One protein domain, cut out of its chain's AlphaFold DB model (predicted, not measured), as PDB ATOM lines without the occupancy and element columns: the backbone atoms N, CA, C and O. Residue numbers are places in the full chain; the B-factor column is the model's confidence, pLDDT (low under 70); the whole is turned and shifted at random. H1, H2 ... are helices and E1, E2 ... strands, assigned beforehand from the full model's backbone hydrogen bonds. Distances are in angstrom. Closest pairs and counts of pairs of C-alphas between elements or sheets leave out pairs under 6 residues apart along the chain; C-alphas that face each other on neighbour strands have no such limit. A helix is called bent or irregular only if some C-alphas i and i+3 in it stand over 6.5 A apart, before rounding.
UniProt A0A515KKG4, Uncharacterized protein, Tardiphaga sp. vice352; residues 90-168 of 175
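What this domain is: This is residues 90 to 168 of the 175 residues of an uncharacterized protein of Tardiphaga sp. vice352 (UniProt A0A515KKG4). Look first for a small two-stranded hairpin, E1 and E2, beside the first half of one long kinked helix, H1, which runs through the middle of the model. H2 folds back on the later part of H1, H3 crosses H1, and the low-confidence end of the printed part goes through the short H4 to H5, which runs near H1. The printed part has 79 residues, with two named strands and then five named helices in the order E1, E2, H1, H2, H3, H4, H5; the sheet E1 - E2 is antiparallel and the class is mostly helix. The whole is compact, with a radius of gyration of the C-alphas of 12.2 A, and rounded, with spans of 30 by 27 by 20 A.

Where its parts are: Find C-alpha 90 at (233.280, 221.366, 133.706), where E1, residues 90 to 93, begins. E2, residues 99 to 103, covers 13.1 A. H1, residues 104 to 123, runs 28.5 A from C-alpha 104 at (235.102, 217.617, 130.339); it has a kink of 27 degrees near residue 117 and is irregular, with C-alphas 105 and 108 7.2 A apart. H2 is residues 125 to 132, 10.3 A; H3 is residues 138 to 145, 10.7 A; H4 is residues 149 to 152, 5.5 A. H5, residues 162 to 168, 9.5 A, ends at C-alpha 168, (213.841, 229.837, 118.151).

How they stand to each other: Start at the hairpin of E1 and E2, antiparallel at 141 degrees, where N 90 and O 102 are 2.8 A apart and N 92 and O 100 are 2.9 A apart, within hydrogen-bond range. The closest C-alphas of E1 and H1 are those of Ala 90 and Gln 104, 5.4 A apart. H1 and H2 form a helical hairpin: residues 112 to 120 of H1 touch H2, closest at the C-alphas of Tyr 116 and Ala 132, 5.0 A, opposite ways at a steep tilt of 45 degrees. Residues 109 to 113 of H1 touch H3, about perpendicular at 78 degrees, closest at the C-alphas of Met 113 and Leu 145, 6.8 A. H2 and H3 touch, about perpendicular at 82 degrees, with the C-alphas of Lys 130 and Ser 138 closest at 5.9 A. H5 is close to H1 but not clearly touching, with the C-alphas of Ala 117 and Met 166 closest at 6.8 A, the same way at a shallow tilt of 19 degrees. H4 is close to H1 but not clearly touching, with the C-alphas of His 106 and Trp 152 closest at 7.8 A. In H2, H3 and H5 every O i to N i+4 pair is within hydrogen-bond range, in H1 12 of 16, and H4 is too short for such a pair.

The domain as a whole: The two C-alphas farthest apart are those of Ser 135 and Lys 158, 31.9 A. The printed part has no cut and no long link. Mean pLDDT of the printed part is 72.6; look for values under 70 at residues 95 to 97 and 148 to 168.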
ATOM      1  N   ALA A  90     233.142 219.949 133.989       72.75
ATOM      2  CA  ALA A  90     233.280 221.366 133.706       72.75
ATOM      3  C   ALA A  90     231.890 222.005 133.741       72.75
ATOM      4  O   ALA A  90     230.899 221.377 133.356       72.75
ATOM      5  N   ILE A  91     231.816 223.249 134.204       78.19
ATOM      6  CA  ILE A  91     230.592 224.040 134.096       78.19
ATOM      7  C   ILE A  91     230.484 224.496 132.643       78.19
ATOM      8  O   ILE A  91     231.390 225.145 132.127       78.19
ATOM      9  N   PHE A  92     229.379 224.150 131.995       77.75
ATOM     10  CA  PHE A  92     229.036 224.638 130.669       77.75
ATOM     11  C   PHE A  92     227.804 225.535 130.761       77.75
ATOM     12  O   PHE A  92     226.852 225.216 131.477       77.75
ATOM     13  N   GLU A  93     227.829 226.643 130.027       77.62
ATOM     14  CA  GLU A  93     226.724 227.591 129.925       77.62
ATOM     15  C   GLU A  93     226.161 227.570 128.503       77.62
ATOM     16  O   GLU A  93     226.876 227.838 127.526       77.62
ATOM     17  N   ASP A  94     224.882 227.221 128.379       70.25
ATOM     18  CA  ASP A  94     224.216 227.163 127.082       70.25
ATOM     19  C   ASP A  94     223.880 228.553 126.513       70.25
ATOM     20  O   ASP A  94     224.242 229.589 127.068       70.25
ATOM     21  N   ALA A  95     223.232 228.588 125.344       61.41
ATOM     22  CA  ALA A  95     222.837 229.838 124.694       61.41
ATOM     23  C   ALA A  95     221.772 230.627 125.484       61.41
ATOM     24  O   ALA A  95     221.611 231.818 125.250       61.41
ATOM     25  N   SER A  96     221.072 229.979 126.423       62.03
ATOM     26  CA  SER A  96     220.053 230.591 127.282       62.03
ATOM     27  C   SER A  96     220.597 231.073 128.634       62.03
ATOM     28  O   SER A  96     219.829 231.546 129.466       62.03
ATOM     29  N   GLY A  97     221.908 230.940 128.876       65.25
ATOM     30  CA  GLY A  97     222.542 231.282 130.153       65.25
ATOM     31  C   GLY A  97     222.368 230.215 131.241       65.25
ATOM     32  O   GLY A  97     222.805 230.405 132.379       65.25
ATOM     33  N   ARG A  98     221.757 229.064 130.931       70.19
ATOM     34  CA  ARG A  98     221.605 227.970 131.895       70.19
ATOM     35  C   ARG A  98     222.926 227.222 132.037       70.19
ATOM     36  O   ARG A  98     223.543 226.810 131.054       70.19
ATOM     37  N   ARG A  99     223.323 226.988 133.290       74.56
ATOM     38  CA  ARG A  99     224.548 226.268 133.648       74.56
ATOM     39  C   ARG A  99     224.270 224.810 133.984       74.56
ATOM     40  O   ARG A  99     223.304 224.496 134.679       74.56
ATOM     41  N   PHE A 100     225.135 223.919 133.517       76.38
ATOM     42  CA  PHE A 100     225.125 222.511 133.903       76.38
ATOM     43  C   PHE A 100     226.538 221.936 133.971       76.38
ATOM     44  O   PHE A 100     227.450 222.379 133.275       76.38
ATOM     45  N   TYR A 101     226.703 220.927 134.825       72.75
ATOM     46  CA  TYR A 101     227.938 220.161 134.925       72.75
ATOM     47  C   TYR A 101     227.989 219.135 133.795       72.75
ATOM     48  O   TYR A 101     227.110 218.282 133.671       72.75
ATOM     49  N   LEU A 102     229.023 219.226 132.970       73.94
ATOM     50  CA  LEU A 102     229.260 218.339 131.840       73.94
ATOM     51  C   LEU A 102     230.600 217.636 132.028       73.94
ATOM     52  O   LEU A 102     231.565 218.251 132.468       73.94
ATOM     53  N   ASP A 103     230.692 216.362 131.657       76.19
ATOM     54  CA  ASP A 103     231.993 215.703 131.562       76.19
ATOM     55  C   ASP A 103     232.907 216.487 130.599       76.19
ATOM     56  O   ASP A 103     232.547 216.758 129.452       76.19
ATOM     57  N   GLN A 104     234.105 216.834 131.058       76.94
ATOM     58  CA  GLN A 104     235.102 217.617 130.339       76.94
ATOM     59  C   GLN A 104     235.441 217.003 128.974       76.94
ATOM     60  O   GLN A 104     235.779 217.727 128.039       76.94
ATOM     61  N   ARG A 105     235.302 215.678 128.820       78.00
ATOM     62  CA  ARG A 105     235.479 214.984 127.533       78.00
ATOM     63  C   ARG A 105     234.480 215.441 126.471       78.00
ATOM     64  O   ARG A 105     234.796 215.394 125.288       78.00
ATOM     65  N   HIS A 106     233.294 215.877 126.883       80.81
ATOM     66  CA  HIS A 106     232.242 216.346 125.989       80.81
ATOM     67  C   HIS A 106     232.280 217.863 125.778       80.81
ATOM     68  O   HIS A 106     231.629 218.344 124.857       80.81
ATOM     69  N   LEU A 107     233.059 218.615 126.564       82.50
ATOM     70  CA  LEU A 107     233.073 220.083 126.526       82.50
ATOM     71  C   LEU A 107     233.307 220.633 125.114       82.50
ATOM     72  O   LEU A 107     232.509 221.424 124.627       82.50
ATOM     73  N   LYS A 108     234.322 220.112 124.416       84.44
ATOM     74  CA  LYS A 108     234.643 220.520 123.038       84.44
ATOM     75  C   LYS A 108     233.485 220.306 122.061       84.44
ATOM     76  O   LYS A 108     233.304 221.087 121.136       84.44
ATOM     77  N   ILE A 109     232.713 219.235 122.252       85.06
ATOM     78  CA  ILE A 109     231.561 218.919 121.399       85.06
ATOM     79  C   ILE A 109     230.443 219.929 121.653       85.06
ATOM     80  O   ILE A 109     229.866 220.458 120.711       85.06
ATOM     81  N   PHE A 110     230.178 220.246 122.919       83.00
ATOM     82  CA  PHE A 110     229.149 221.212 123.294       83.00
ATOM     83  C   PHE A 110     229.499 222.645 122.882       83.00
ATOM     84  O   PHE A 110     228.619 223.377 122.436       83.00
ATOM     85  N   GLU A 111     230.771 223.034 122.962       85.81
ATOM     86  CA  GLU A 111     231.253 224.318 122.440       85.81
ATOM     87  C   GLU A 111     231.075 224.413 120.920       85.81
ATOM     88  O   GLU A 111     230.542 225.409 120.432       85.81
ATOM     89  N   ALA A 112     231.427 223.357 120.178       86.44
ATOM     90  CA  ALA A 112     231.208 223.293 118.732       86.44
ATOM     91  C   ALA A 112     229.713 223.362 118.369       86.44
ATOM     92  O   ALA A 112     229.324 224.102 117.470       86.44
ATOM     93  N   MET A 113     228.848 222.651 119.099       84.25
ATOM     94  CA  MET A 113     227.393 222.711 118.901       84.25
ATOM     95  C   MET A 113     226.818 224.098 119.218       84.25
ATOM     96  O   MET A 113     225.955 224.583 118.487       84.25
ATOM     97  N   LYS A 114     227.310 224.759 120.275       83.81
ATOM     98  CA  LYS A 114     226.924 226.133 120.628       83.81
ATOM     99  C   LYS A 114     227.316 227.110 119.525       83.81
ATOM    100  O   LYS A 114     226.483 227.905 119.100       83.81
ATOM    101  N   LEU A 115     228.555 227.021 119.046       85.69
ATOM    102  CA  LEU A 115     229.051 227.872 117.970       85.69
ATOM    103  C   LEU A 115     228.282 227.631 116.665       85.69
ATOM    104  O   LEU A 115     227.914 228.587 115.993       85.69
ATOM    105  N   TYR A 116     227.966 226.374 116.339       85.81
ATOM    106  CA  TYR A 116     227.111 226.037 115.199       85.81
ATOM    107  C   TYR A 116     225.763 226.757 115.293       85.81
ATOM    108  O   TYR A 116     225.409 227.499 114.380       85.81
ATOM    109  N   ALA A 117     225.055 226.619 116.418       78.56
ATOM    110  CA  ALA A 117     223.755 227.257 116.621       78.56
ATOM    111  C   ALA A 117     223.817 228.793 116.509       78.56
ATOM    112  O   ALA A 117     222.895 229.405 115.981       78.56
ATOM    113  N   GLN A 118     224.916 229.412 116.950       82.25
ATOM    114  CA  GLN A 118     225.131 230.858 116.821       82.25
ATOM    115  C   GLN A 118     225.398 231.308 115.377       82.25
ATOM    116  O   GLN A 118     225.053 232.431 115.021       82.25
ATOM    117  N   LEU A 119     226.009 230.455 114.549       84.62
ATOM    118  CA  LEU A 119     226.433 230.797 113.188       84.62
ATOM    119  C   LEU A 119     225.387 230.487 112.110       84.62
ATOM    120  O   LEU A 119     225.329 231.217 111.117       84.62
ATOM    121  N   VAL A 120     224.544 229.461 112.304       84.88
ATOM    122  CA  VAL A 120     223.452 229.092 111.373       84.88
ATOM    123  C   VAL A 120     222.597 230.290 110.927       84.88
ATOM    124  O   VAL A 120     222.410 230.425 109.718       84.88
ATOM    125  N   PRO A 121     222.148 231.199 111.821       81.56
ATOM    126  CA  PRO A 121     221.363 232.382 111.445       81.56
ATOM    127  C   PRO A 121     222.020 233.246 110.368       81.56
ATOM    128  O   PRO A 121     221.348 233.844 109.537       81.56
ATOM    129  N   SER A 122     223.347 233.348 110.436       85.69
ATOM    130  CA  SER A 122     224.137 234.298 109.655       85.69
ATOM    131  C   SER A 122     224.767 233.693 108.404       85.69
ATOM    132  O   SER A 122     224.956 234.398 107.419       85.69
ATOM    133  N   LEU A 123     225.112 232.404 108.442       86.00
ATOM    134  CA  LEU A 123     225.919 231.752 107.406       86.00
ATOM    135  C   LEU A 123     225.172 230.625 106.680       86.00
ATOM    136  O   LEU A 123     225.649 230.151 105.650       86.00
ATOM    137  N   GLY A 124     224.021 230.184 107.195       83.38
ATOM    138  CA  GLY A 124     223.372 228.949 106.757       83.38
ATOM    139  C   GLY A 124     224.075 227.692 107.284       83.38
ATOM    140  O   GLY A 124     225.192 227.746 107.806       83.38
ATOM    141  N   GLU A 125     223.404 226.545 107.166       82.25
ATOM    142  CA  GLU A 125     223.804 225.289 107.821       82.25
ATOM    143  C   GLU A 125     225.202 224.809 107.405       82.25
ATOM    144  O   GLU A 125     226.056 224.582 108.264       82.25
ATOM    145  N   ASP A 126     225.489 224.733 106.105       88.00
ATOM    146  CA  ASP A 126     226.753 224.173 105.604       88.00
ATOM    147  C   ASP A 126     227.982 225.012 105.985       88.00
ATOM    148  O   ASP A 126     229.035 224.478 106.358       88.00
ATOM    149  N   ALA A 127     227.873 226.340 105.904       87.31
ATOM    150  CA  ALA A 127     228.967 227.241 106.257       87.31
ATOM    151  C   ALA A 127     229.143 227.348 107.780       87.31
ATOM    152  O   ALA A 127     230.283 227.392 108.262       87.31
ATOM    153  N   ALA A 128     228.049 227.301 108.548       86.62
ATOM    154  CA  ALA A 128     228.101 227.211 110.004       86.62
ATOM    155  C   ALA A 128     228.771 225.906 110.459       86.62
ATOM    156  O   ALA A 128     229.645 225.932 111.324       86.62
ATOM    157  N   LEU A 129     228.444 224.775 109.831       88.38
ATOM    158  CA  LEU A 129     229.012 223.466 110.152       88.38
ATOM    159  C   LEU A 129     230.519 223.404 109.860       88.38
ATOM    160  O   LEU A 129     231.292 222.876 110.662       88.38
ATOM    161  N   LYS A 130     230.966 223.987 108.739       90.50
ATOM    162  CA  LYS A 130     232.399 224.099 108.411       90.50
ATOM    163  C   LYS A 130     233.163 224.981 109.395       90.50
ATOM    164  O   LYS A 130     234.316 224.675 109.692       90.50
ATOM    165  N   SER A 131     232.526 226.038 109.896       88.69
ATOM    166  CA  SER A 131     233.143 227.006 110.808       88.69
ATOM    167  C   SER A 131     233.170 226.511 112.257       88.69
ATOM    168  O   SER A 131     234.145 226.726 112.971       88.69
ATOM    169  N   ALA A 132     232.127 225.801 112.688       88.19
ATOM    170  CA  ALA A 132     231.944 225.394 114.077       88.19
ATOM    171  C   ALA A 132     232.657 224.087 114.463       88.19
ATOM    172  O   ALA A 132     232.844 223.819 115.647       88.19
ATOM    173  N   LYS A 133     233.079 223.272 113.488       84.62
ATOM    174  CA  LYS A 133     233.665 221.942 113.735       84.62
ATOM    175  C   LYS A 133     234.951 221.949 114.570       84.62
ATOM    176  O   LYS A 133     235.295 220.927 115.142       84.62
ATOM    177  N   GLY A 134     235.697 223.049 114.659       85.81
ATOM    178  CA  GLY A 134     236.960 223.066 115.409       85.81
ATOM    179  C   GLY A 134     237.905 221.922 114.999       85.81
ATOM    180  O   GLY A 134     238.315 221.842 113.845       85.81
ATOM    181  N   SER A 135     238.242 221.027 115.940       83.56
ATOM    182  CA  SER A 135     239.134 219.877 115.701       83.56
ATOM    183  C   SER A 135     238.448 218.602 115.191       83.56
ATOM    184  O   SER A 135     239.138 217.604 115.000       83.56
ATOM    185  N   MET A 136     237.121 218.586 115.041       87.31
ATOM    186  CA  MET A 136     236.376 217.452 114.472       87.31
ATOM    187  C   MET A 136     236.069 217.688 112.991       87.31
ATOM    188  O   MET A 136     236.202 218.793 112.458       87.31
ATOM    189  N   THR A 137     235.672 216.627 112.303       90.94
ATOM    190  CA  THR A 137     235.135 216.712 110.945       90.94
ATOM    191  C   THR A 137     233.719 217.291 110.956       90.94
ATOM    192  O   THR A 137     233.016 217.296 111.970       90.94
ATOM    193  N   SER A 138     233.297 217.795 109.800       87.31
ATOM    194  CA  SER A 138     231.938 218.289 109.585       87.31
ATOM    195  C   SER A 138     230.903 217.180 109.814       87.31
ATOM    196  O   SER A 138     229.938 217.380 110.551       87.31
ATOM    197  N   GLU A 139     231.148 215.984 109.279       87.94
ATOM    198  CA  GLU A 139     230.317 214.798 109.497       87.94
ATOM    199  C   GLU A 139     230.209 214.409 110.977       87.94
ATOM    200  O   GLU A 139     229.113 214.094 111.443       87.94
ATOM    201  N   GLU A 140     231.307 214.444 111.737       84.62
ATOM    202  CA  GLU A 140     231.289 214.137 113.175       84.62
ATOM    203  C   GLU A 140     230.414 215.125 113.954       84.62
ATOM    204  O   GLU A 140     229.557 214.700 114.735       84.62
ATOM    205  N   LEU A 141     230.568 216.430 113.703       84.56
ATOM    206  CA  LEU A 141     229.713 217.446 114.321       84.56
ATOM    207  C   LEU A 141     228.245 217.232 113.931       84.56
ATOM    208  O   LEU A 141     227.366 217.249 114.796       84.56
ATOM    209  N   HIS A 142     227.976 216.948 112.654       84.19
ATOM    210  CA  HIS A 142     226.622 216.683 112.182       84.19
ATOM    211  C   HIS A 142     225.993 215.476 112.897       84.19
ATOM    212  O   HIS A 142     224.836 215.535 113.332       84.19
ATOM    213  N   GLN A 143     226.744 214.388 113.075       83.19
ATOM    214  CA  GLN A 143     226.267 213.228 113.822       83.19
ATOM    215  C   GLN A 143     225.976 213.565 115.284       83.19
ATOM    216  O   GLN A 143     225.017 213.038 115.846       83.19
ATOM    217  N   HIS A 144     226.784 214.415 115.916       81.94
ATOM    218  CA  HIS A 144     226.563 214.837 117.296       81.94
ATOM    219  C   HIS A 144     225.315 215.706 117.457       81.94
ATOM    220  O   HIS A 144     224.549 215.465 118.391       81.94
ATOM    221  N   LEU A 145     225.055 216.611 116.509       80.38
ATOM    222  CA  LEU A 145     223.838 217.428 116.463       80.38
ATOM    223  C   LEU A 145     222.557 216.579 116.374       80.38
ATOM    224  O   LEU A 145     221.530 216.967 116.920       80.38
ATOM    225  N   ARG A 146     222.616 215.392 115.749       78.56
ATOM    226  CA  ARG A 146     221.473 214.463 115.619       78.56
ATOM    227  C   ARG A 146     221.259 213.533 116.822       78.56
ATOM    228  O   ARG A 146     220.273 212.797 116.851       78.56
ATOM    229  N   ARG A 147     222.181 213.471 117.791       75.19
ATOM    230  CA  ARG A 147     222.087 212.503 118.903       75.19
ATOM    231  C   ARG A 147     221.117 212.975 119.993       75.19
ATOM    232  O   ARG A 147     221.183 214.134 120.398       75.19
ATOM    233  N   PRO A 148     220.308 212.066 120.570       65.19
ATOM    234  CA  PRO A 148     219.435 212.401 121.691       65.19
ATOM    235  C   PRO A 148     220.239 212.754 122.950       65.19
ATOM    236  O   PRO A 148     221.305 212.190 123.210       65.19
ATOM    237  N   ARG A 149     219.691 213.655 123.776       56.56
ATOM    238  CA  ARG A 149     220.340 214.213 124.984       56.56
ATOM    239  C   ARG A 149     220.771 213.163 126.005       56.56
ATOM    240  O   ARG A 149     221.804 213.320 126.651       56.56
ATOM    241  N   SER A 150     220.011 212.076 126.111       58.78
ATOM    242  CA  SER A 150     220.300 210.954 127.010       58.78
ATOM    243  C   SER A 150     221.661 210.308 126.735       58.78
ATOM    244  O   SER A 150     222.320 209.852 127.669       58.78
ATOM    245  N   ARG A 151     222.153 210.340 125.485       63.03
ATOM    246  CA  ARG A 151     223.501 209.848 125.142       63.03
ATOM    247  C   ARG A 151     224.634 210.687 125.726       63.03
ATOM    248  O   ARG A 151     225.771 210.224 125.735       63.03
ATOM    249  N   TRP A 152     224.338 211.888 126.211       61.47
ATOM    250  CA  TRP A 152     225.322 212.818 126.759       61.47
ATOM    251  C   TRP A 152     225.357 212.828 128.288       61.47
ATOM    252  O   TRP A 152     226.011 213.690 128.867       61.47
ATOM    253  N   ALA A 153     224.651 211.891 128.938       54.72
ATOM    254  CA  ALA A 153     224.434 211.875 130.388       54.72
ATOM    255  C   ALA A 153     223.792 213.172 130.926       54.72
ATOM    256  O   ALA A 153     223.873 213.478 132.113       54.72
ATOM    257  N   LEU A 154     223.124 213.932 130.053       54.59
ATOM    258  CA  LEU A 154     222.291 215.056 130.450       54.59
ATOM    259  C   LEU A 154     220.929 214.514 130.875       54.59
ATOM    260  O   LEU A 154     220.366 213.663 130.179       54.59
ATOM    261  N   ARG A 155     220.394 215.009 132.003       42.56
ATOM    262  CA  ARG A 155     219.051 214.619 132.453       42.56
ATOM    263  C   ARG A 155     218.061 214.832 131.297       42.56
ATOM    264  O   ARG A 155     218.117 215.893 130.663       42.56
ATOM    265  N   PRO A 156     217.185 213.853 131.005       38.41
ATOM    266  CA  PRO A 156     216.082 214.074 130.088       38.41
ATOM    267  C   PRO A 156     215.232 215.191 130.689       38.41
ATOM    268  O   PRO A 156     214.602 215.023 131.729       38.41
ATOM    269  N   VAL A 157     215.297 216.373 130.088       40.84
ATOM    270  CA  VAL A 157     214.308 217.411 130.363       40.84
ATOM    271  C   VAL A 157     213.046 216.893 129.680       40.84
ATOM    272  O   VAL A 157     213.140 216.460 128.528       40.84
ATOM    273  N   LYS A 158     211.897 216.870 130.376       37.78
ATOM    274  CA  LYS A 158     210.605 216.815 129.669       37.78
ATOM    275  C   LYS A 158     210.696 217.860 128.563       37.78
ATOM    276  O   LYS A 158     211.243 218.923 128.818       37.78
ATOM    277  N   ASP A 159     210.336 217.479 127.351       40.94
ATOM    278  CA  ASP A 159     210.669 218.183 126.117       40.94
ATOM    279  C   ASP A 159     210.218 219.661 126.149       40.94
ATOM    280  O   ASP A 159     209.141 220.010 125.692       40.94
ATOM    281  N   ASP A 160     211.024 220.542 126.747       38.00
ATOM    282  CA  ASP A 160     210.762 221.986 126.844       38.00
ATOM    283  C   ASP A 160     211.347 222.721 125.625       38.00
ATOM    284  O   ASP A 160     211.576 223.934 125.664       38.00
ATOM    285  N   GLY A 161     211.677 221.975 124.564       44.66
ATOM    286  CA  GLY A 161     212.267 222.512 123.352       44.66
ATOM    287  C   GLY A 161     213.629 223.148 123.609       44.66
ATOM    288  O   GLY A 161     213.847 224.272 123.208       44.66
ATOM    289  N   MET A 162     214.585 222.513 124.304       44.41
ATOM    290  CA  MET A 162     215.890 223.169 124.554       44.41
ATOM    291  C   MET A 162     216.693 223.398 123.257       44.41
ATOM    292  O   MET A 162     217.349 224.426 123.124       44.41
ATOM    293  N   LEU A 163     216.632 222.465 122.297       45.69
ATOM    294  CA  LEU A 163     217.186 222.696 120.957       45.69
ATOM    295  C   LEU A 163     216.309 223.691 120.197       45.69
ATOM    296  O   LEU A 163     216.831 224.661 119.671       45.69
ATOM    297  N   GLU A 164     214.986 223.546 120.249       48.81
ATOM    298  CA  GLU A 164     214.065 224.528 119.667       48.81
ATOM    299  C   GLU A 164     214.246 225.928 120.252       48.81
ATOM    300  O   GLU A 164     214.120 226.867 119.509       48.81
ATOM    301  N   ARG A 165     214.633 226.121 121.515       47.56
ATOM    302  CA  ARG A 165     214.929 227.419 122.148       47.56
ATOM    303  C   ARG A 165     216.336 227.909 121.816       47.56
ATOM    304  O   ARG A 165     216.537 229.113 121.714       47.56
ATOM    305  N   MET A 166     217.292 226.999 121.591       46.28
ATOM    306  CA  MET A 166     218.573 227.336 120.954       46.28
ATOM    307  C   MET A 166     218.376 227.800 119.498       46.28
ATOM    308  O   MET A 166     219.168 228.611 119.029       46.28
ATOM    309  N   PHE A 167     217.324 227.330 118.811       46.78
ATOM    310  CA  PHE A 167     217.002 227.656 117.413       46.78
ATOM    311  C   PHE A 167     215.845 228.667 117.226       46.78
ATOM    312  O   PHE A 167     215.738 229.256 116.162       46.78
ATOM    313  N   ALA A 168     215.010 228.941 118.232       42.97
ATOM    314  CA  ALA A 168     213.841 229.837 118.151       42.97
ATOM    315  C   ALA A 168     214.198 231.290 118.470       42.97
ATOM    316  O   ALA A 168     213.427 232.198 118.174       42.97
TER     317      ALA A 168